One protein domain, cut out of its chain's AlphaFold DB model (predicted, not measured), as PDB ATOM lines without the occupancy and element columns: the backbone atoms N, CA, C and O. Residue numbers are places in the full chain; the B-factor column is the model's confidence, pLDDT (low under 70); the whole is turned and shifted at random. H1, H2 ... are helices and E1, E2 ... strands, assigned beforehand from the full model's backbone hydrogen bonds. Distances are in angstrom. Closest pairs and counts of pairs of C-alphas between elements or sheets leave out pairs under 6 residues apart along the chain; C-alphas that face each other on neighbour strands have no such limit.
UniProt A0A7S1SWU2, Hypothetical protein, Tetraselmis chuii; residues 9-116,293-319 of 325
ATOM      1  N   GLN A   9      20.618  41.973 132.876       92.31
ATOM      2  CA  GLN A   9      19.830  41.485 131.746       92.31
ATOM      3  C   GLN A   9      19.641  42.596 130.720       92.31
ATOM      4  O   GLN A   9      19.503  43.761 131.069       92.31
ATOM      5  N   LEU A  10      19.609  42.245 129.439       91.75
ATOM      6  CA  LEU A  10      19.324  43.213 128.383       91.75
ATOM      7  C   LEU A  10      17.820  43.417 128.234       91.75
ATOM      8  O   LEU A  10      17.070  42.451 128.089       91.75
ATOM      9  N   ILE A  11      17.398  44.678 128.214       91.75
ATOM     10  CA  ILE A  11      16.056  45.072 127.797       91.75
ATOM     11  C   ILE A  11      16.163  45.494 126.339       91.75
ATOM     12  O   ILE A  11      16.920  46.407 126.001       91.75
ATOM     13  N   ARG A  12      15.412  44.804 125.480       89.31
ATOM     14  CA  ARG A  12      15.437  45.000 124.032       89.31
ATOM     15  C   ARG A  12      14.114  45.515 123.513       89.31
ATOM     16  O   ARG A  12      13.054  45.175 124.038       89.31
ATOM     17  N   ASP A  13      14.186  46.295 122.449       85.94
ATOM     18  CA  ASP A  13      13.009  46.679 121.688       85.94
ATOM     19  C   ASP A  13      12.521  45.546 120.761       85.94
ATOM     20  O   ASP A  13      13.098  44.458 120.676       85.94
ATOM     21  N   ARG A  14      11.445  45.817 120.014       82.75
ATOM     22  CA  ARG A  14      10.854  44.872 119.048       82.75
ATOM     23  C   ARG A  14      11.764  44.511 117.863       82.75
ATOM     24  O   ARG A  14      11.453  43.569 117.145       82.75
ATOM     25  N   HIS A  15      12.832  45.270 117.633       84.19
ATOM     26  CA  HIS A  15      13.818  45.037 116.577       84.19
ATOM     27  C   HIS A  15      15.075  44.332 117.118       84.19
ATOM     28  O   HIS A  15      16.028  44.123 116.372       84.19
ATOM     29  N   GLY A  16      15.082  43.949 118.400       83.62
ATOM     30  CA  GLY A  16      16.211  43.290 119.053       83.62
ATOM     31  C   GLY A  16      17.350  44.238 119.429       83.62
ATOM     32  O   GLY A  16      18.438  43.762 119.750       83.62
ATOM     33  N   ARG A  17      17.121  45.554 119.391       84.69
ATOM     34  CA  ARG A  17      18.093  46.580 119.780       84.69
ATOM     35  C   ARG A  17      18.077  46.731 121.293       84.69
ATOM     36  O   ARG A  17      17.006  46.770 121.895       84.69
ATOM     37  N   ASP A  18      19.254  46.802 121.898       87.94
ATOM     38  CA  ASP A  18      19.393  46.989 123.339       87.94
ATOM     39  C   ASP A  18      19.043  48.448 123.693       87.94
ATOM     40  O   ASP A  18      19.590  49.377 123.105       87.94
ATOM     41  N   ILE A  19      18.096  48.650 124.616       89.62
ATOM     42  CA  ILE A  19      17.589  49.986 124.997       89.62
ATOM     43  C   ILE A  19      17.844  50.333 126.463       89.62
ATOM     44  O   ILE A  19      17.839  51.503 126.839       89.62
ATOM     45  N   ALA A  20      18.050  49.319 127.300       93.00
ATOM     46  CA  ALA A  20      18.373  49.470 128.708       93.00
ATOM     47  C   ALA A  20      19.010  48.183 129.248       93.00
ATOM     48  O   ALA A  20      18.887  47.106 128.658       93.00
ATOM     49  N   VAL A  21      19.654  48.294 130.405       94.69
ATOM     50  CA  VAL A  21      20.191  47.160 131.158       94.69
ATOM     51  C   VAL A  21      19.400  47.021 132.454       94.69
ATOM     52  O   VAL A  21      19.330  47.944 133.262       94.69
ATOM     53  N   GLY A  22      18.779  45.863 132.642       95.69
ATOM     54  CA  GLY A  22      18.100  45.476 133.867       95.69
ATOM     55  C   GLY A  22      19.087  44.950 134.909       95.69
ATOM     56  O   GLY A  22      19.877  44.071 134.582       95.69
ATOM     57  N   LEU A  23      19.027  45.428 136.152       95.50
ATOM     58  CA  LEU A  23      19.650  44.767 137.303       95.50
ATOM     59  C   LEU A  23      18.579  43.942 138.016       95.50
ATOM     60  O   LEU A  23      17.655  44.519 138.589       95.50
ATOM     61  N   CYS A  24      18.683  42.614 137.969       93.06
ATOM     62  CA  CYS A  24      17.608  41.730 138.433       93.06
ATOM     63  C   CYS A  24      17.864  41.112 139.813       93.06
ATOM     64  O   CYS A  24      16.957  40.524 140.395       93.06
ATOM     65  N   ALA A  25      19.079  41.199 140.343       90.12
ATOM     66  CA  ALA A  25      19.469  40.525 141.575       90.12
ATOM     67  C   ALA A  25      20.565  41.310 142.311       90.12
ATOM     68  O   ALA A  25      21.209  42.176 141.709       90.12
ATOM     69  N   PRO A  26      20.770  41.039 143.612       86.75
ATOM     70  CA  PRO A  26      21.876  41.619 144.366       86.75
ATOM     71  C   PRO A  26      23.239  41.130 143.854       86.75
ATOM     72  O   PRO A  26      23.342  40.076 143.229       86.75
ATOM     73  N   PHE A  27      24.297  41.867 144.195       86.25
ATOM     74  CA  PHE A  27      25.677  41.412 144.022       86.25
ATOM     75  C   PHE A  27      26.023  40.403 145.127       86.25
ATOM     76  O   PHE A  27      25.961  40.745 146.312       86.25
ATOM     77  N   ILE A  28      26.353  39.166 144.750       77.06
ATOM     78  CA  ILE A  28      26.605  38.051 145.678       77.06
ATOM     79  C   ILE A  28      28.049  37.576 145.504       77.06
ATOM     80  O   ILE A  28      28.430  37.138 144.424       77.06
ATOM     81  N   LYS A  29      28.843  37.633 146.582       66.06
ATOM     82  CA  LYS A  29      30.298  37.379 146.569       66.06
ATOM     83  C   LYS A  29      30.685  35.922 146.272       66.06
ATOM     84  O   LYS A  29      31.756  35.686 145.731       66.06
ATOM     85  N   TYR A  30      29.860  34.953 146.677       61.31
ATOM     86  CA  TYR A  30      30.208  33.529 146.590       61.31
ATOM     87  C   TYR A  30      30.004  32.937 145.193       61.31
ATOM     88  O   TYR A  30      30.800  32.106 144.763       61.31
ATOM     89  N   TYR A  31      28.966  33.376 144.480       56.75
ATOM     90  CA  TYR A  31      28.651  32.884 143.135       56.75
ATOM     91  C   TYR A  31      29.178  33.790 142.018       56.75
ATOM     92  O   TYR A  31      29.366  33.317 140.897       56.75
ATOM     93  N   TYR A  32      29.410  35.073 142.308       62.06
ATOM     94  CA  TYR A  32      29.722  36.092 141.309       62.06
ATOM     95  C   TYR A  32      30.870  36.992 141.772       62.06
ATOM     96  O   TYR A  32      31.176  37.098 142.963       62.06
ATOM     97  N   ASN A  33      31.537  37.639 140.820       67.38
ATOM     98  CA  ASN A  33      32.645  38.532 141.110       67.38
ATOM     99  C   ASN A  33      32.089  39.916 141.470       67.38
ATOM    100  O   ASN A  33      32.212  40.866 140.695       67.38
ATOM    101  N   ALA A  34      31.465  39.999 142.654       80.12
ATOM    102  CA  ALA A  34      30.628  41.120 143.093       80.12
ATOM    103  C   ALA A  34      31.246  42.498 142.809       80.12
ATOM    104  O   ALA A  34      30.553  43.401 142.349       80.12
ATOM    105  N   GLU A  35      32.550  42.661 143.032       85.88
ATOM    106  CA  GLU A  35      33.261  43.923 142.795       85.88
ATOM    107  C   GLU A  35      33.409  44.263 141.304       85.88
ATOM    108  O   GLU A  35      33.256  45.421 140.916       85.88
ATOM    109  N   VAL A  36      33.617  43.266 140.440       86.62
ATOM    110  CA  VAL A  36      33.622  43.461 138.980       86.62
ATOM    111  C   VAL A  36      32.234  43.846 138.480       86.62
ATOM    112  O   VAL A  36      32.113  44.750 137.655       86.62
ATOM    113  N   GLU A  37      31.173  43.218 138.989       89.44
ATOM    114  CA  GLU A  37      29.805  43.553 138.578       89.44
ATOM    115  C   GLU A  37      29.377  44.953 139.041       89.44
ATOM    116  O   GLU A  37      28.721  45.679 138.290       89.44
ATOM    117  N   LYS A  38      29.798  45.378 140.235       91.25
ATOM    118  CA  LYS A  38      29.616  46.756 140.710       91.25
ATOM    119  C   LYS A  38      30.393  47.759 139.858       91.25
ATOM    120  O   LYS A  38      29.848  48.790 139.464       91.25
ATOM    121  N   GLY A  39      31.641  47.444 139.509       91.88
ATOM    122  CA  GLY A  39      32.434  48.248 138.576       91.88
ATOM    123  C   GLY A  39      31.756  48.379 137.208       91.88
ATOM    124  O   GLY A  39      31.665  49.478 136.659       91.88
ATOM    125  N   LEU A  40      31.195  47.280 136.693       91.69
ATOM    126  CA  LEU A  40      30.418  47.278 135.456       91.69
ATOM    127  C   LEU A  40      29.168  48.159 135.564       91.69
ATOM    128  O   LEU A  40      28.887  48.903 134.626       91.69
ATOM    129  N   PHE A  41      28.443  48.136 136.689       94.44
ATOM    130  CA  PHE A  41      27.302  49.033 136.912       94.44
ATOM    131  C   PHE A  41      27.701  50.504 136.730       94.44
ATOM    132  O   PHE A  41      27.075  51.224 135.947       94.44
ATOM    133  N   TRP A  42      28.763  50.944 137.411       94.75
ATOM    134  CA  TRP A  42      29.211  52.336 137.341       94.75
ATOM    135  C   TRP A  42      29.740  52.713 135.960       94.75
ATOM    136  O   TRP A  42      29.436  53.804 135.481       94.75
ATOM    137  N   ARG A  43      30.448  51.801 135.284       93.12
ATOM    138  CA  ARG A  43      30.874  51.990 133.892       93.12
ATOM    139  C   ARG A  43      29.679  52.173 132.960       93.12
ATOM    140  O   ARG A  43      29.630  53.153 132.232       93.12
ATOM    141  N   LEU A  44      28.680  51.290 133.029       92.19
ATOM    142  CA  LEU A  44      27.470  51.402 132.209       92.19
ATOM    143  C   LEU A  44      26.738  52.726 132.467       92.19
ATOM    144  O   LEU A  44      26.259  53.363 131.527       92.19
ATOM    145  N   LYS A  45      26.665  53.156 133.732       92.50
ATOM    146  CA  LYS A  45      26.071  54.446 134.098       92.50
ATOM    147  C   LYS A  45      26.856  55.617 133.497       92.50
ATOM    148  O   LYS A  45      26.237  56.515 132.930       92.50
ATOM    149  N   ALA A  46      28.187  55.594 133.594       92.50
ATOM    150  CA  ALA A  46      29.076  56.626 133.061       92.50
ATOM    151  C   ALA A  46      29.029  56.707 131.527       92.50
ATOM    152  O   ALA A  46      28.978  57.800 130.971       92.50
ATOM    153  N   ASP A  47      28.921  55.561 130.853       89.94
ATOM    154  CA  ASP A  47      28.743  55.466 129.399       89.94
ATOM    155  C   ASP A  47      27.330  55.913 128.957       89.94
ATOM    156  O   ASP A  47      27.006  55.966 127.768       89.94
ATOM    157  N   GLY A  48      26.462  56.271 129.908       89.38
ATOM    158  CA  GLY A  48      25.126  56.806 129.679       89.38
ATOM    159  C   GLY A  48      24.115  55.755 129.229       89.38
ATOM    160  O   GLY A  48      23.180  56.093 128.500       89.38
ATOM    161  N   HIS A  49      24.294  54.493 129.628       91.50
ATOM    162  CA  HIS A  49      23.238  53.491 129.518       91.50
ATOM    163  C   HIS A  49      22.084  53.806 130.482       91.50
ATOM    164  O   HIS A  49      22.242  54.491 131.497       91.50
ATOM    165  N   ILE A  50      20.900  53.293 130.154       95.25
ATOM    166  CA  ILE A  50      19.730  53.335 131.033       95.25
ATOM    167  C   ILE A  50      19.750  52.084 131.907       95.25
ATOM    168  O   ILE A  50      19.750  50.969 131.383       95.25
ATOM    169  N   LEU A  51      19.757  52.270 133.226       96.75
ATOM    170  CA  LEU A  51      19.797  51.189 134.206       96.75
ATOM    171  C   LEU A  51      18.447  51.056 134.909       96.75
ATOM    172  O   LEU A  51      17.975  51.988 135.561       96.75
ATOM    173  N   VAL A  52      17.827  49.888 134.772       97.75
ATOM    174  CA  VAL A  52      16.495  49.598 135.308       97.75
ATOM    175  C   VAL A  52      16.623  48.545 136.396       97.75
ATOM    176  O   VAL A  52      17.044  47.424 136.136       97.75
ATOM    177  N   GLY A  53      16.225  48.857 137.620       97.25
ATOM    178  CA  GLY A  53      16.089  47.828 138.639       97.25
ATOM    179  C   GLY A  53      14.869  46.954 138.352       97.25
ATOM    180  O   GLY A  53      13.774  47.464 138.117       97.25
ATOM    181  N   VAL A  54      15.036  45.636 138.373       97.00
ATOM    182  CA  VAL A  54      13.947  44.675 138.172       97.00
ATOM    183  C   VAL A  54      13.816  43.833 139.428       97.00
ATOM    184  O   VAL A  54      14.730  43.092 139.779       97.00
ATOM    185  N   THR A  55      12.677  43.927 140.108       95.31
ATOM    186  CA  THR A  55      12.420  43.084 141.278       95.31
ATOM    187  C   THR A  55      12.347  41.618 140.864       95.31
ATOM    188  O   THR A  55      11.448  41.198 140.133       95.31
ATOM    189  N   SER A  56      13.314  40.844 141.341       91.56
ATOM    190  CA  SER A  56      13.399  39.391 141.217       91.56
ATOM    191  C   SER A  56      14.107  38.845 142.466       91.56
ATOM    192  O   SER A  56      14.317  39.612 143.399       91.56
ATOM    193  N   TYR A  57      14.434  37.551 142.522       87.06
ATOM    194  CA  TYR A  57      15.245  36.952 143.593       87.06
ATOM    195  C   TYR A  57      14.805  37.371 145.017       87.06
ATOM    196  O   TYR A  57      15.386  38.262 145.645       87.06
ATOM    197  N   GLU A  58      13.736  36.734 145.504       90.12
ATOM    198  CA  GLU A  58      13.063  37.057 146.771       90.12
ATOM    199  C   GLU A  58      12.463  38.479 146.790       90.12
ATOM    200  O   GLU A  58      11.408  38.712 146.205       90.12
ATOM    201  N   PHE A  59      13.129  39.421 147.464       90.25
ATOM    202  CA  PHE A  59      12.664  40.783 147.739       90.25
ATOM    203  C   PHE A  59      13.544  41.864 147.098       90.25
ATOM    204  O   PHE A  59      13.407  43.029 147.459       90.25
ATOM    205  N   PHE A  60      14.480  41.546 146.196       92.00
ATOM    206  CA  PHE A  60      15.355  42.572 145.605       92.00
ATOM    207  C   PHE A  60      14.546  43.712 144.929       92.00
ATOM    208  O   PHE A  60      13.543  43.453 144.269       92.00
ATOM    209  N   PRO A  61      14.928  44.995 145.074       91.88
ATOM    210  CA  PRO A  61      16.102  45.517 145.758       91.88
ATOM    211  C   PRO A  61      15.913  45.713 147.263       91.88
ATOM    212  O   PRO A  61      16.811  46.280 147.848       91.88
ATOM    213  N   GLY A  62      14.819  45.287 147.901       89.56
ATOM    214  CA  GLY A  62      14.623  45.291 149.364       89.56
ATOM    215  C   GLY A  62      15.459  44.223 150.081       89.56
ATOM    216  O   GLY A  62      16.209  43.514 149.423       89.56
ATOM    217  N   ASN A  63      15.398  44.103 151.409       86.44
ATOM    218  CA  ASN A  63      16.177  43.092 152.149       86.44
ATOM    219  C   ASN A  63      15.620  41.679 151.946       86.44
ATOM    220  O   ASN A  63      14.409  41.507 151.848       86.44
ATOM    221  N   ALA A  64      16.503  40.680 151.895       84.62
ATOM    222  CA  ALA A  64      16.069  39.293 151.991       84.62
ATOM    223  C   ALA A  64      15.583  38.987 153.412       84.62
ATOM    224  O   ALA A  64      16.070  39.565 154.384       84.62
ATOM    225  N   THR A  65      14.616  38.083 153.508       86.94
ATOM    226  CA  THR A  65      14.067  37.589 154.779       86.94
ATOM    227  C   THR A  65      14.370  36.112 154.999       86.94
ATOM    228  O   THR A  65      14.174  35.610 156.102       86.94
ATOM    229  N   ASN A  66      14.834  35.417 153.959       90.19
ATOM    230  CA  ASN A  66      15.170  34.008 154.017       90.19
ATOM    231  C   ASN A  66      16.505  33.813 154.753       90.19
ATOM    232  O   ASN A  66      17.519  34.295 154.258       90.19
ATOM    233  N   PRO A  67      16.549  33.103 155.896       89.75
ATOM    234  CA  PRO A  67      17.791  32.892 156.642       89.75
ATOM    235  C   PRO A  67      18.775  31.956 155.925       89.75
ATOM    236  O   PRO A  67      19.944  31.906 156.289       89.75
ATOM    237  N   TYR A  68      18.319  31.232 154.900       89.38
ATOM    238  CA  TYR A  68      19.135  30.353 154.059       89.38
ATOM    239  C   TYR A  68      19.648  31.061 152.799       89.38
ATOM    240  O   TYR A  68      20.204  30.419 151.909       89.38
ATOM    241  N   THR A  69      19.412  32.370 152.679       84.50
ATOM    242  CA  THR A  69      19.952  33.192 151.597       84.50
ATOM    243  C   THR A  69      21.420  33.510 151.879       84.50
ATOM    244  O   THR A  69      21.807  33.802 153.008       84.50
ATOM    245  N   ASP A  70      22.245  33.514 150.842       77.50
ATOM    246  CA  ASP A  70      23.611  34.042 150.904       77.50
ATOM    247  C   ASP A  70      23.653  35.552 150.616       77.50
ATOM    248  O   ASP A  70      24.722  36.161 150.485       77.50
ATOM    249  N   ARG A  71      22.473  36.173 150.505       77.25
ATOM    250  CA  ARG A  71      22.338  37.587 150.218       77.25
ATOM    251  C   ARG A  71      22.801  38.427 151.409       77.25
ATOM    252  O   ARG A  71      22.216  38.344 152.489       77.25
ATOM    253  N   PRO A  72      23.746  39.348 151.189       69.00
ATOM    254  CA  PRO A  72      24.117  40.290 152.225       69.00
ATOM    255  C   PRO A  72      22.961  41.231 152.595       69.00
ATOM    256  O   PRO A  72      22.263  41.752 151.713       69.00
ATOM    257  N   SER A  73      22.798  41.517 153.891       72.19
ATOM    258  CA  SER A  73      21.922  42.603 154.342       72.19
ATOM    259  C   SER A  73      22.397  43.926 153.745       72.19
ATOM    260  O   SER A  73      23.593  44.215 153.682       72.19
ATOM    261  N   GLN A  74      21.472  44.784 153.321       67.75
ATOM    262  CA  GLN A  74      21.859  46.098 152.798       67.75
ATOM    263  C   GLN A  74      22.425  47.027 153.863       67.75
ATOM    264  O   GLN A  74      23.026  48.048 153.528       67.75
ATOM    265  N   GLN A  75      22.174  46.743 155.141       64.69
ATOM    266  CA  GLN A  75      22.817  47.482 156.225       64.69
ATOM    267  C   GLN A  75      24.328  47.236 156.220       64.69
ATOM    268  O   GLN A  75      25.080  48.192 156.383       64.69
ATOM    269  N   ASP A  76      24.749  46.021 155.878       70.94
ATOM    270  CA  ASP A  76      26.153  45.610 155.908       70.94
ATOM    271  C   ASP A  76      26.921  46.039 154.640       70.94
ATOM    272  O   ASP A  76      28.149  46.023 154.614       70.94
ATOM    273  N   TYR A  77      26.213  46.461 153.580       77.12
ATOM    274  CA  TYR A  77      26.792  46.820 152.276       77.12
ATOM    275  C   TYR A  77      26.250  48.169 151.775       77.12
ATOM    276  O   TYR A  77      25.398  48.215 150.881       77.12
ATOM    277  N   PRO A  78      26.744  49.299 152.317       80.56
ATOM    278  CA  PRO A  78      26.258  50.636 151.969       80.56
ATOM    279  C   PRO A  78      26.476  51.004 150.495       80.56
ATOM    280  O   PRO A  78      25.757  51.836 149.946       80.56
ATOM    281  N   GLU A  79      27.445  50.380 149.829       84.12
ATOM    282  CA  GLU A  79      27.704  50.588 148.405       84.12
ATOM    283  C   GLU A  79      26.591  49.996 147.515       84.12
ATOM    284  O   GLU A  79      26.137  50.674 146.591       84.12
ATOM    285  N   ASN A  80      26.000  48.855 147.894       86.81
ATOM    286  CA  ASN A  80      24.807  48.319 147.228       86.81
ATOM    287  C   ASN A  80      23.633  49.312 147.300       86.81
ATOM    288  O   ASN A  80      22.931  49.515 146.311       86.81
ATOM    289  N   LYS A  81      23.437  49.980 148.449       86.88
ATOM    290  CA  LYS A  81      22.393  51.012 148.596       86.88
ATOM    291  C   LYS A  81      22.608  52.180 147.637       86.88
ATOM    292  O   LYS A  81      21.639  52.656 147.052       86.88
ATOM    293  N   LYS A  82      23.857  52.623 147.444       91.19
ATOM    294  CA  LYS A  82      24.192  53.685 146.478       91.19
ATOM    295  C   LYS A  82      23.866  53.259 145.049       91.19
ATOM    296  O   LYS A  82      23.259  54.037 144.319       91.19
ATOM    297  N   ILE A  83      24.207  52.026 144.673       93.62
ATOM    298  CA  ILE A  83      23.874  51.476 143.352       93.62
ATOM    299  C   ILE A  83      22.358  51.447 143.139       93.62
ATOM    300  O   ILE A  83      21.864  51.958 142.134       93.62
ATOM    301  N   TYR A  84      21.599  50.911 144.095       93.25
ATOM    302  CA  TYR A  84      20.140  50.821 143.988       93.25
ATOM    303  C   TYR A  84      19.483  52.209 143.936       93.25
ATOM    304  O   TYR A  84      18.544  52.424 143.173       93.25
ATOM    305  N   ALA A  85      20.026  53.183 144.669       94.38
ATOM    306  CA  ALA A  85      19.594  54.578 144.605       94.38
ATOM    307  C   ALA A  85      19.972  55.291 143.290       94.38
ATOM    308  O   ALA A  85      19.432  56.355 143.005       94.38
ATOM    309  N   SER A  86      20.873  54.716 142.488       96.25
ATOM    310  CA  SER A  86      21.369  55.299 141.231       96.25
ATOM    311  C   SER A  86      20.685  54.736 139.978       96.25
ATOM    312  O   SER A  86      21.065  55.077 138.849       96.25
ATOM    313  N   MET A  87      19.686  53.867 140.150       97.31
ATOM    314  CA  MET A  87      18.859  53.365 139.052       97.31
ATOM    315  C   MET A  87      18.070  54.492 138.392       97.31
ATOM    316  O   MET A  87      17.630  55.430 139.048       97.31
ATOM    317  N   ASP A  88      17.852  54.377 137.084       97.75
ATOM    318  CA  ASP A  88      17.015  55.319 136.341       97.75
ATOM    319  C   ASP A  88      15.520  55.044 136.529       97.75
ATOM    320  O   ASP A  88      14.697  55.950 136.423       97.75
ATOM    321  N   ALA A  89      15.163  53.786 136.787       98.00
ATOM    322  CA  ALA A  89      13.786  53.349 136.952       98.00
ATOM    323  C   ALA A  89      13.713  51.991 137.668       98.00
ATOM    324  O   ALA A  89      14.677  51.225 137.645       98.00
ATOM    325  N   TYR A  90      12.549  51.654 138.234       98.31
ATOM    326  CA  TYR A  90      12.261  50.327 138.790       98.31
ATOM    327  C   TYR A  90      11.006  49.671 138.198       98.31
ATOM    328  O   TYR A  90       9.902  50.207 138.287       98.31
ATOM    329  N   ALA A  91      11.156  48.452 137.685       98.00
ATOM    330  CA  ALA A  91      10.061  47.518 137.430       98.00
ATOM    331  C   ALA A  91       9.909  46.590 138.648       98.00
ATOM    332  O   ALA A  91      10.813  45.810 138.949       98.00
ATOM    333  N   HIS A  92       8.798  46.699 139.385       97.56
ATOM    334  CA  HIS A  92       8.625  46.029 140.679       97.56
ATOM    335  C   HIS A  92       7.353  45.179 140.791       97.56
ATOM    336  O   HIS A  92       6.439  45.260 139.970       97.56
ATOM    337  N   CYS A  93       7.266  44.384 141.863       96.69
ATOM    338  CA  CYS A  93       6.079  43.592 142.208       96.69
ATOM    339  C   CYS A  93       5.456  43.936 143.578       96.69
ATOM    340  O   CYS A  93       4.396  43.410 143.912       96.69
ATOM    341  N   PHE A  94       6.094  44.804 144.372       96.69
ATOM    342  CA  PHE A  94       5.659  45.105 145.741       96.69
ATOM    343  C   PHE A  94       4.292  45.789 145.815       96.69
ATOM    344  O   PHE A  94       3.983  46.656 144.996       96.69
ATOM    345  N   ARG A  95       3.532  45.480 146.875       95.12
ATOM    346  CA  ARG A  95       2.336  46.248 147.275       95.12
ATOM    347  C   ARG A  95       2.687  47.625 147.834       95.12
ATOM    348  O   ARG A  95       1.994  48.592 147.549       95.12
ATOM    349  N   LYS A  96       3.768  47.697 148.616       95.50
ATOM    350  CA  LYS A  96       4.296  48.920 149.234       95.50
ATOM    351  C   LYS A  96       5.724  49.167 148.741       95.50
ATOM    352  O   LYS A  96       6.687  48.844 149.427       95.50
ATOM    353  N   PRO A  97       5.909  49.675 147.510       95.50
ATOM    354  CA  PRO A  97       7.247  49.826 146.942       95.50
ATOM    355  C   PRO A  97       8.128  50.836 147.690       95.50
ATOM    356  O   PRO A  97       9.345  50.760 147.567       95.50
ATOM    357  N   SER A  98       7.546  51.758 148.465       94.94
ATOM    358  CA  SER A  98       8.271  52.687 149.347       94.94
ATOM    359  C   SER A  98       9.157  51.991 150.376       94.94
ATOM    360  O   SER A  98      10.167  52.557 150.774       94.94
ATOM    361  N   ASP A  99       8.802  50.768 150.768       92.94
ATOM    362  CA  ASP A  99       9.480  50.033 151.837       92.94
ATOM    363  C   ASP A  99      10.767  49.355 151.328       92.94
ATOM    364  O   ASP A  99      11.590  48.879 152.108       92.94
ATOM    365  N   HIS A 100      10.948  49.299 150.002       92.12
ATOM    366  CA  HIS A 100      12.015  48.531 149.354       92.12
ATOM    367  C   HIS A 100      12.807  49.323 148.312       92.12
ATOM    368  O   HIS A 100      13.968  49.006 148.063       92.12
ATOM    369  N   ILE A 101      12.187  50.313 147.666       93.94
ATOM    370  CA  ILE A 101      12.781  51.087 146.574       93.94
ATOM    371  C   ILE A 101      13.036  52.517 147.061       93.94
ATOM    372  O   ILE A 101      12.093  53.140 147.567       93.94
ATOM    373  N   PRO A 102      14.256  53.059 146.859       91.31
ATOM    374  CA  PRO A 102      14.591  54.424 147.250       91.31
ATOM    375  C   PRO A 102      13.591  55.469 146.718       91.31
ATOM    376  O   PRO A 102      13.049  55.313 145.617       91.31
ATOM    377  N   PRO A 103      13.314  56.538 147.488       92.56
ATOM    378  CA  PRO A 103      12.413  57.600 147.054       92.56
ATOM    379  C   PRO A 103      12.985  58.364 145.850       92.56
ATOM    380  O   PRO A 103      14.190  58.384 145.626       92.56
ATOM    381  N   GLY A 104      12.109  59.011 145.078       94.12
ATOM    382  CA  GLY A 104      12.505  59.849 143.937       94.12
ATOM    383  C   GLY A 104      12.807  59.096 142.637       94.12
ATOM    384  O   GLY A 104      12.985  59.739 141.608       94.12
ATOM    385  N   ILE A 105      12.809  57.759 142.645       96.75
ATOM    386  CA  ILE A 105      13.045  56.953 141.439       96.75
ATOM    387  C   ILE A 105      11.704  56.571 140.789       96.75
ATOM    388  O   ILE A 105      10.837  56.008 141.473       96.75
ATOM    389  N   PRO A 106      11.510  56.822 139.476       98.00
ATOM    390  CA  PRO A 106      10.343  56.345 138.743       98.00
ATOM    391  C   PRO A 106      10.166  54.833 138.889       98.00
ATOM    392  O   PRO A 106      11.118  54.061 138.769       98.00
ATOM    393  N   ARG A 107       8.933  54.385 139.129       97.56
ATOM    394  CA  ARG A 107       8.640  52.969 139.366       97.56
ATOM    395  C   ARG A 107       7.289  52.547 138.809       97.56
ATOM    396  O   ARG A 107       6.337  53.320 138.849       97.56
ATOM    397  N   ALA A 108       7.215  51.312 138.321       98.19
ATOM    398  CA  ALA A 108       5.993  50.715 137.795       98.19
ATOM    399  C   ALA A 108       5.830  49.261 138.250       98.19
ATOM    400  O   ALA A 108       6.803  48.509 138.348       98.19
ATOM    401  N   LEU A 109       4.575  48.852 138.470       98.12
ATOM    402  CA  LEU A 109       4.200  47.488 138.849       98.12
ATOM    403  C   LEU A 109       4.305  46.529 137.645       98.12
ATOM    404  O   LEU A 109       3.299  46.092 137.077       98.12
ATOM    405  N   ILE A 110       5.533  46.196 137.255       98.00
ATOM    406  CA  ILE A 110       5.869  45.324 136.126       98.00
ATOM    407  C   ILE A 110       6.750  44.186 136.641       98.00
ATOM    408  O   ILE A 110       7.784  44.412 137.260       98.00
ATOM    409  N   SER A 111       6.331  42.952 136.382       96.94
ATOM    410  CA  SER A 111       6.997  41.733 136.858       96.94
ATOM    411  C   SER A 111       7.445  40.894 135.666       96.94
ATOM    412  O   SER A 111       6.808  40.931 134.616       96.94
ATOM    413  N   GLN A 112       8.502  40.090 135.807       95.06
ATOM    414  CA  GLN A 112       8.965  39.233 134.704       95.06
ATOM    415  C   GLN A 112       7.879  38.242 134.244       95.06
ATOM    416  O   GLN A 112       7.787  37.927 133.061       95.06
ATOM    417  N   SER A 113       7.016  37.787 135.155       97.25
ATOM    418  CA  SER A 113       5.877  36.913 134.857       97.25
ATOM    419  C   SER A 113       4.785  37.592 134.023       97.25
ATOM    420  O   SER A 113       3.988  36.891 133.408       97.25
ATOM    421  N   ASP A 114       4.783  38.926 133.899       98.31
ATOM    422  CA  ASP A 114       3.868  39.643 132.997       98.31
ATOM    423  C   ASP A 114       4.128  39.286 131.523       98.31
ATOM    424  O   ASP A 114       3.259  39.481 130.672       98.31
ATOM    425  N   PHE A 115       5.326  38.791 131.204       97.19
ATOM    426  CA  PHE A 115       5.765  38.465 129.848       97.19
ATOM    427  C   PHE A 115       5.541  36.996 129.469       97.19
ATOM    428  O   PHE A 115       5.884  36.616 128.352       97.19
ATOM    429  N   VAL A 116       4.966  36.171 130.354       97.62
ATOM    430  CA  VAL A 116       4.581  34.791 130.011       97.62
ATOM    431  C   VAL A 116       3.618  34.821 128.827       97.62
ATOM    432  O   VAL A 116       2.614  35.529 128.860       97.62
ATOM    433  N   PRO A 293       3.635  38.988 126.152       95.81
ATOM    434  CA  PRO A 293       4.773  39.731 125.616       95.81
ATOM    435  C   PRO A 293       4.388  41.094 125.045       95.81
ATOM    436  O   PRO A 293       4.917  42.114 125.463       95.81
ATOM    437  N   ARG A 294       3.384  41.148 124.162       94.94
ATOM    438  CA  ARG A 294       2.972  42.404 123.517       94.94
ATOM    439  C   ARG A 294       2.479  43.457 124.515       94.94
ATOM    440  O   ARG A 294       2.908  44.603 124.446       94.94
ATOM    441  N   LYS A 295       1.562  43.099 125.419       96.62
ATOM    442  CA  LYS A 295       0.934  44.067 126.340       96.62
ATOM    443  C   LYS A 295       1.931  44.556 127.381       96.62
ATOM    444  O   LYS A 295       1.997  45.748 127.667       96.62
ATOM    445  N   SER A 296       2.726  43.637 127.910       97.38
ATOM    446  CA  SER A 296       3.730  43.931 128.926       97.38
ATOM    447  C   SER A 296       4.894  44.733 128.350       97.38
ATOM    448  O   SER A 296       5.321  45.695 128.985       97.38
ATOM    449  N   SER A 297       5.314  44.462 127.108       95.44
ATOM    450  CA  SER A 297       6.294  45.296 126.400       95.44
ATOM    451  C   SER A 297       5.784  46.711 126.142       95.44
ATOM    452  O   SER A 297       6.541  47.654 126.329       95.44
ATOM    453  N   LEU A 298       4.508  46.893 125.776       95.88
ATOM    454  CA  LEU A 298       3.935  48.236 125.604       95.88
ATOM    455  C   LEU A 298       3.907  49.024 126.921       95.88
ATOM    456  O   LEU A 298       4.241  50.206 126.928       95.88
ATOM    457  N   ARG A 299       3.563  48.374 128.042       97.50
ATOM    458  CA  ARG A 299       3.622  49.008 129.371       97.50
ATOM    459  C   ARG A 299       5.046  49.368 129.768       97.50
ATOM    460  O   ARG A 299       5.266  50.469 130.259       97.50
ATOM    461  N   LEU A 300       5.999  48.462 129.545       96.81
ATOM    462  CA  LEU A 300       7.408  48.714 129.834       96.81
ATOM    463  C   LEU A 300       7.950  49.856 128.972       96.81
ATOM    464  O   LEU A 300       8.590  50.754 129.503       96.81
ATOM    465  N   GLN A 301       7.645  49.869 127.674       94.88
ATOM    466  CA  GLN A 301       8.037  50.950 126.776       94.88
ATOM    467  C   GLN A 301       7.475  52.293 127.252       94.88
ATOM    468  O   GLN A 301       8.241  53.232 127.445       94.88
ATOM    469  N   ALA A 302       6.161  52.380 127.485       96.69
ATOM    470  CA  ALA A 302       5.526  53.611 127.952       96.69
ATOM    471  C   ALA A 302       6.120  54.085 129.288       96.69
ATOM    472  O   ALA A 302       6.391  55.271 129.464       96.69
ATOM    473  N   PHE A 303       6.372  53.155 130.212       97.88
ATOM    474  CA  PHE A 303       7.018  53.456 131.482       97.88
ATOM    475  C   PHE A 303       8.426  54.026 131.293       97.88
ATOM    476  O   PHE A 303       8.727  55.068 131.866       97.88
ATOM    477  N   LEU A 304       9.273  53.392 130.480       96.25
ATOM    478  CA  LEU A 304      10.633  53.878 130.241       96.25
ATOM    479  C   LEU A 304      10.623  55.240 129.535       96.25
ATOM    480  O   LEU A 304      11.387  56.125 129.911       96.25
ATOM    481  N   GLU A 305       9.734  55.454 128.563       95.62
ATOM    482  CA  GLU A 305       9.601  56.749 127.885       95.62
ATOM    483  C   GLU A 305       9.244  57.879 128.853       95.62
ATOM    484  O   GLU A 305       9.785  58.978 128.720       95.62
ATOM    485  N   LEU A 306       8.381  57.607 129.837       96.75
ATOM    486  CA  LEU A 306       8.020  58.555 130.892       96.75
ATOM    487  C   LEU A 306       9.130  58.727 131.936       96.75
ATOM    488  O   LEU A 306       9.355  59.837 132.405       96.75
ATOM    489  N   ALA A 307       9.816  57.644 132.304       96.56
ATOM    490  CA  ALA A 307      10.815  57.646 133.367       96.56
ATOM    491  C   ALA A 307      12.121  58.339 132.959       96.56
ATOM    492  O   ALA A 307      12.706  59.055 133.767       96.56
ATOM    493  N   VAL A 308      12.590  58.120 131.725       94.94
ATOM    494  CA  VAL A 308      13.913  58.601 131.283       94.94
ATOM    495  C   VAL A 308      13.877  59.509 130.054       94.94
ATOM    496  O   VAL A 308      14.896  60.107 129.710       94.94
ATOM    497  N   GLY A 309      12.723  59.630 129.392       94.31
ATOM    498  CA  GLY A 309      12.539  60.454 128.201       94.31
ATOM    499  C   GLY A 309      12.872  59.743 126.883       94.31
ATOM    500  O   GLY A 309      13.859  59.018 126.747       94.31
ATOM    501  N   LYS A 310      12.067  60.022 125.847       91.69
ATOM    502  CA  LYS A 310      12.225  59.463 124.488       91.69
ATOM    503  C   LYS A 310      13.578  59.769 123.842       91.69
ATOM    504  O   LYS A 310      14.084  58.960 123.072       91.69
ATOM    505  N   ALA A 311      14.143  60.951 124.097       90.31
ATOM    506  CA  ALA A 311      15.439  61.337 123.539       90.31
ATOM    507  C   ALA A 311      16.563  60.441 124.081       90.31
ATOM    508  O   ALA A 311      17.308  59.864 123.296       90.31
ATOM    509  N   ARG A 312      16.599  60.238 125.404       90.56
ATOM    510  CA  ARG A 312      17.600  59.400 126.071       90.56
ATOM    511  C   ARG A 312      17.473  57.923 125.699       90.56
ATOM    512  O   ARG A 312      18.486  57.267 125.491       90.56
ATOM    513  N   LEU A 313      16.249  57.405 125.555       88.62
ATOM    514  CA  LEU A 313      16.032  56.044 125.039       88.62
ATOM    515  C   LEU A 313      16.607  55.861 123.631       88.62
ATOM    516  O   LEU A 313      17.290  54.874 123.376       88.62
ATOM    517  N   ARG A 314      16.383  56.828 122.733       85.69
ATOM    518  CA  ARG A 314      16.932  56.789 121.369       85.69
ATOM    519  C   ARG A 314      18.452  56.912 121.337       85.69
ATOM    520  O   ARG A 314      19.089  56.264 120.518       85.69
ATOM    521  N   GLU A 315      19.041  57.711 122.222       85.00
ATOM    522  CA  GLU A 315      20.500  57.776 122.358       85.00
ATOM    523  C   GLU A 315      21.072  56.433 122.842       85.00
ATOM    524  O   GLU A 315      22.076  55.955 122.313       85.00
ATOM    525  N   ALA A 316      20.403  55.787 123.804       79.19
ATOM    526  CA  ALA A 316      20.810  54.486 124.325       79.19
ATOM    527  C   ALA A 316      20.762  53.372 123.261       79.19
ATOM    528  O   ALA A 316      21.657  52.531 123.255       79.19
ATOM    529  N   GLU A 317      19.807  53.408 122.319       74.44
ATOM    530  CA  GLU A 317      19.732  52.470 121.176       74.44
ATOM    531  C   GLU A 317      21.019  52.446 120.324       74.44
ATOM    532  O   GLU A 317      21.343  51.429 119.706       74.44
ATOM    533  N   GLY A 318      21.750  53.566 120.264       64.44
ATOM    534  CA  GLY A 318      22.996  53.691 119.505       64.44
ATOM    535  C   GLY A 318      24.220  53.101 120.211       64.44
ATOM    536  O   GLY A 318      25.249  52.859 119.572       64.44
ATOM    537  N   LYS A 319      24.129  52.837 121.520       68.44
ATOM    538  CA  LYS A 319      25.250  52.368 122.341       68.44
ATOM    539  C   LYS A 319      25.365  50.850 122.231       68.44
ATOM    540  O   LYS A 319      24.763  50.094 122.987       68.44
TER     541      LYS A 319
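This is residues 9 to 116 and 293 to 319 of the 325 residues of the protein "Hypothetical protein" of Tetraselmis chuii (UniProt A0A7S1SWU2). What is the main picture? A small, strongly twisted sheet of four strands makes the core, with E3 nearest the mean of the C-alphas; helices H4 and H5 pack on it, H1 and H2 only graze it, and long loops, residues 55 to 77 and 92 to 111, fill out the rest. What is it built of? The 135 printed residues hold, in order, E1 E2 H1 E3 H2 E4 H3 H4 H5; the sheet is mixed, in the order E1 E2 E3 E4, and the class is mixed, helices and strands, with under half of the residues in named elements. How large is it? It is compact, with a radius of gyration of the C-alphas of 14.7 A and spans of 41 by 31 by 27 A.

Where are the strands? E1 is residues 9 to 12, beginning at C-alpha 9 (19.830, 41.485, 131.746); E2 is 18 to 23, 14.1 A long; E3 is 51 to 54 and E4 is 89 to 91. Where are the helices? H1 is residues 34 to 46, 18.5 A long; H2 is 78 to 85, H3 is 112 to 115, and H4 is 293 to 308, 21.7 A long. H5 is 310 to 317, ending at C-alpha 317 (19.732, 52.470, 121.176).

How do the strands pair? E1 and E2 form an antiparallel hairpin, with N 9 and O 22 at 2.8 A. E2 and E3 are parallel, with N 52 and O 21 at 2.9 A; E3 and E4 are parallel, with N 53 and O 89 at 2.8 A. Where do the helices sit? E2, H1, E3 and E3, H2, E4 are strand-helix-strand units, two parallel neighbour strands with a helix between, with right-handed crossovers; H1 grazes the sheet with residues 41 to 45, H2 with 83 to 85. H4 and H5 are on one face of the sheet, in two layers, helices over a sheet; the closest C-alphas of E2 and H5, Ile 19 and Glu 317, are 5.0 A apart. H3 touches H4, at its residues 293 to 297 alone, with the C-alphas of Phe 115 and Pro 293 closest at 4.5 A. How do the helix backbones run? Every O i to N i+4 pair is within hydrogen-bond range in H1, H2, H4 and H5; H3 is too short for such a pair.

How far does it reach? The two C-alphas farthest apart, those of Pro 67 and Ala 311, are 43.7 A apart. Where is it cut, and which links are long? Residues 117 to 292 are not printed, and C-alphas 116 and 293 are 6.6 A apart across the cut; the links E3 to H2 and E4 to H3 are long. Where is confidence low? The model's pLDDT is under 70 at residues 29 to 33, 72, 74 to 75 and 318 to 319.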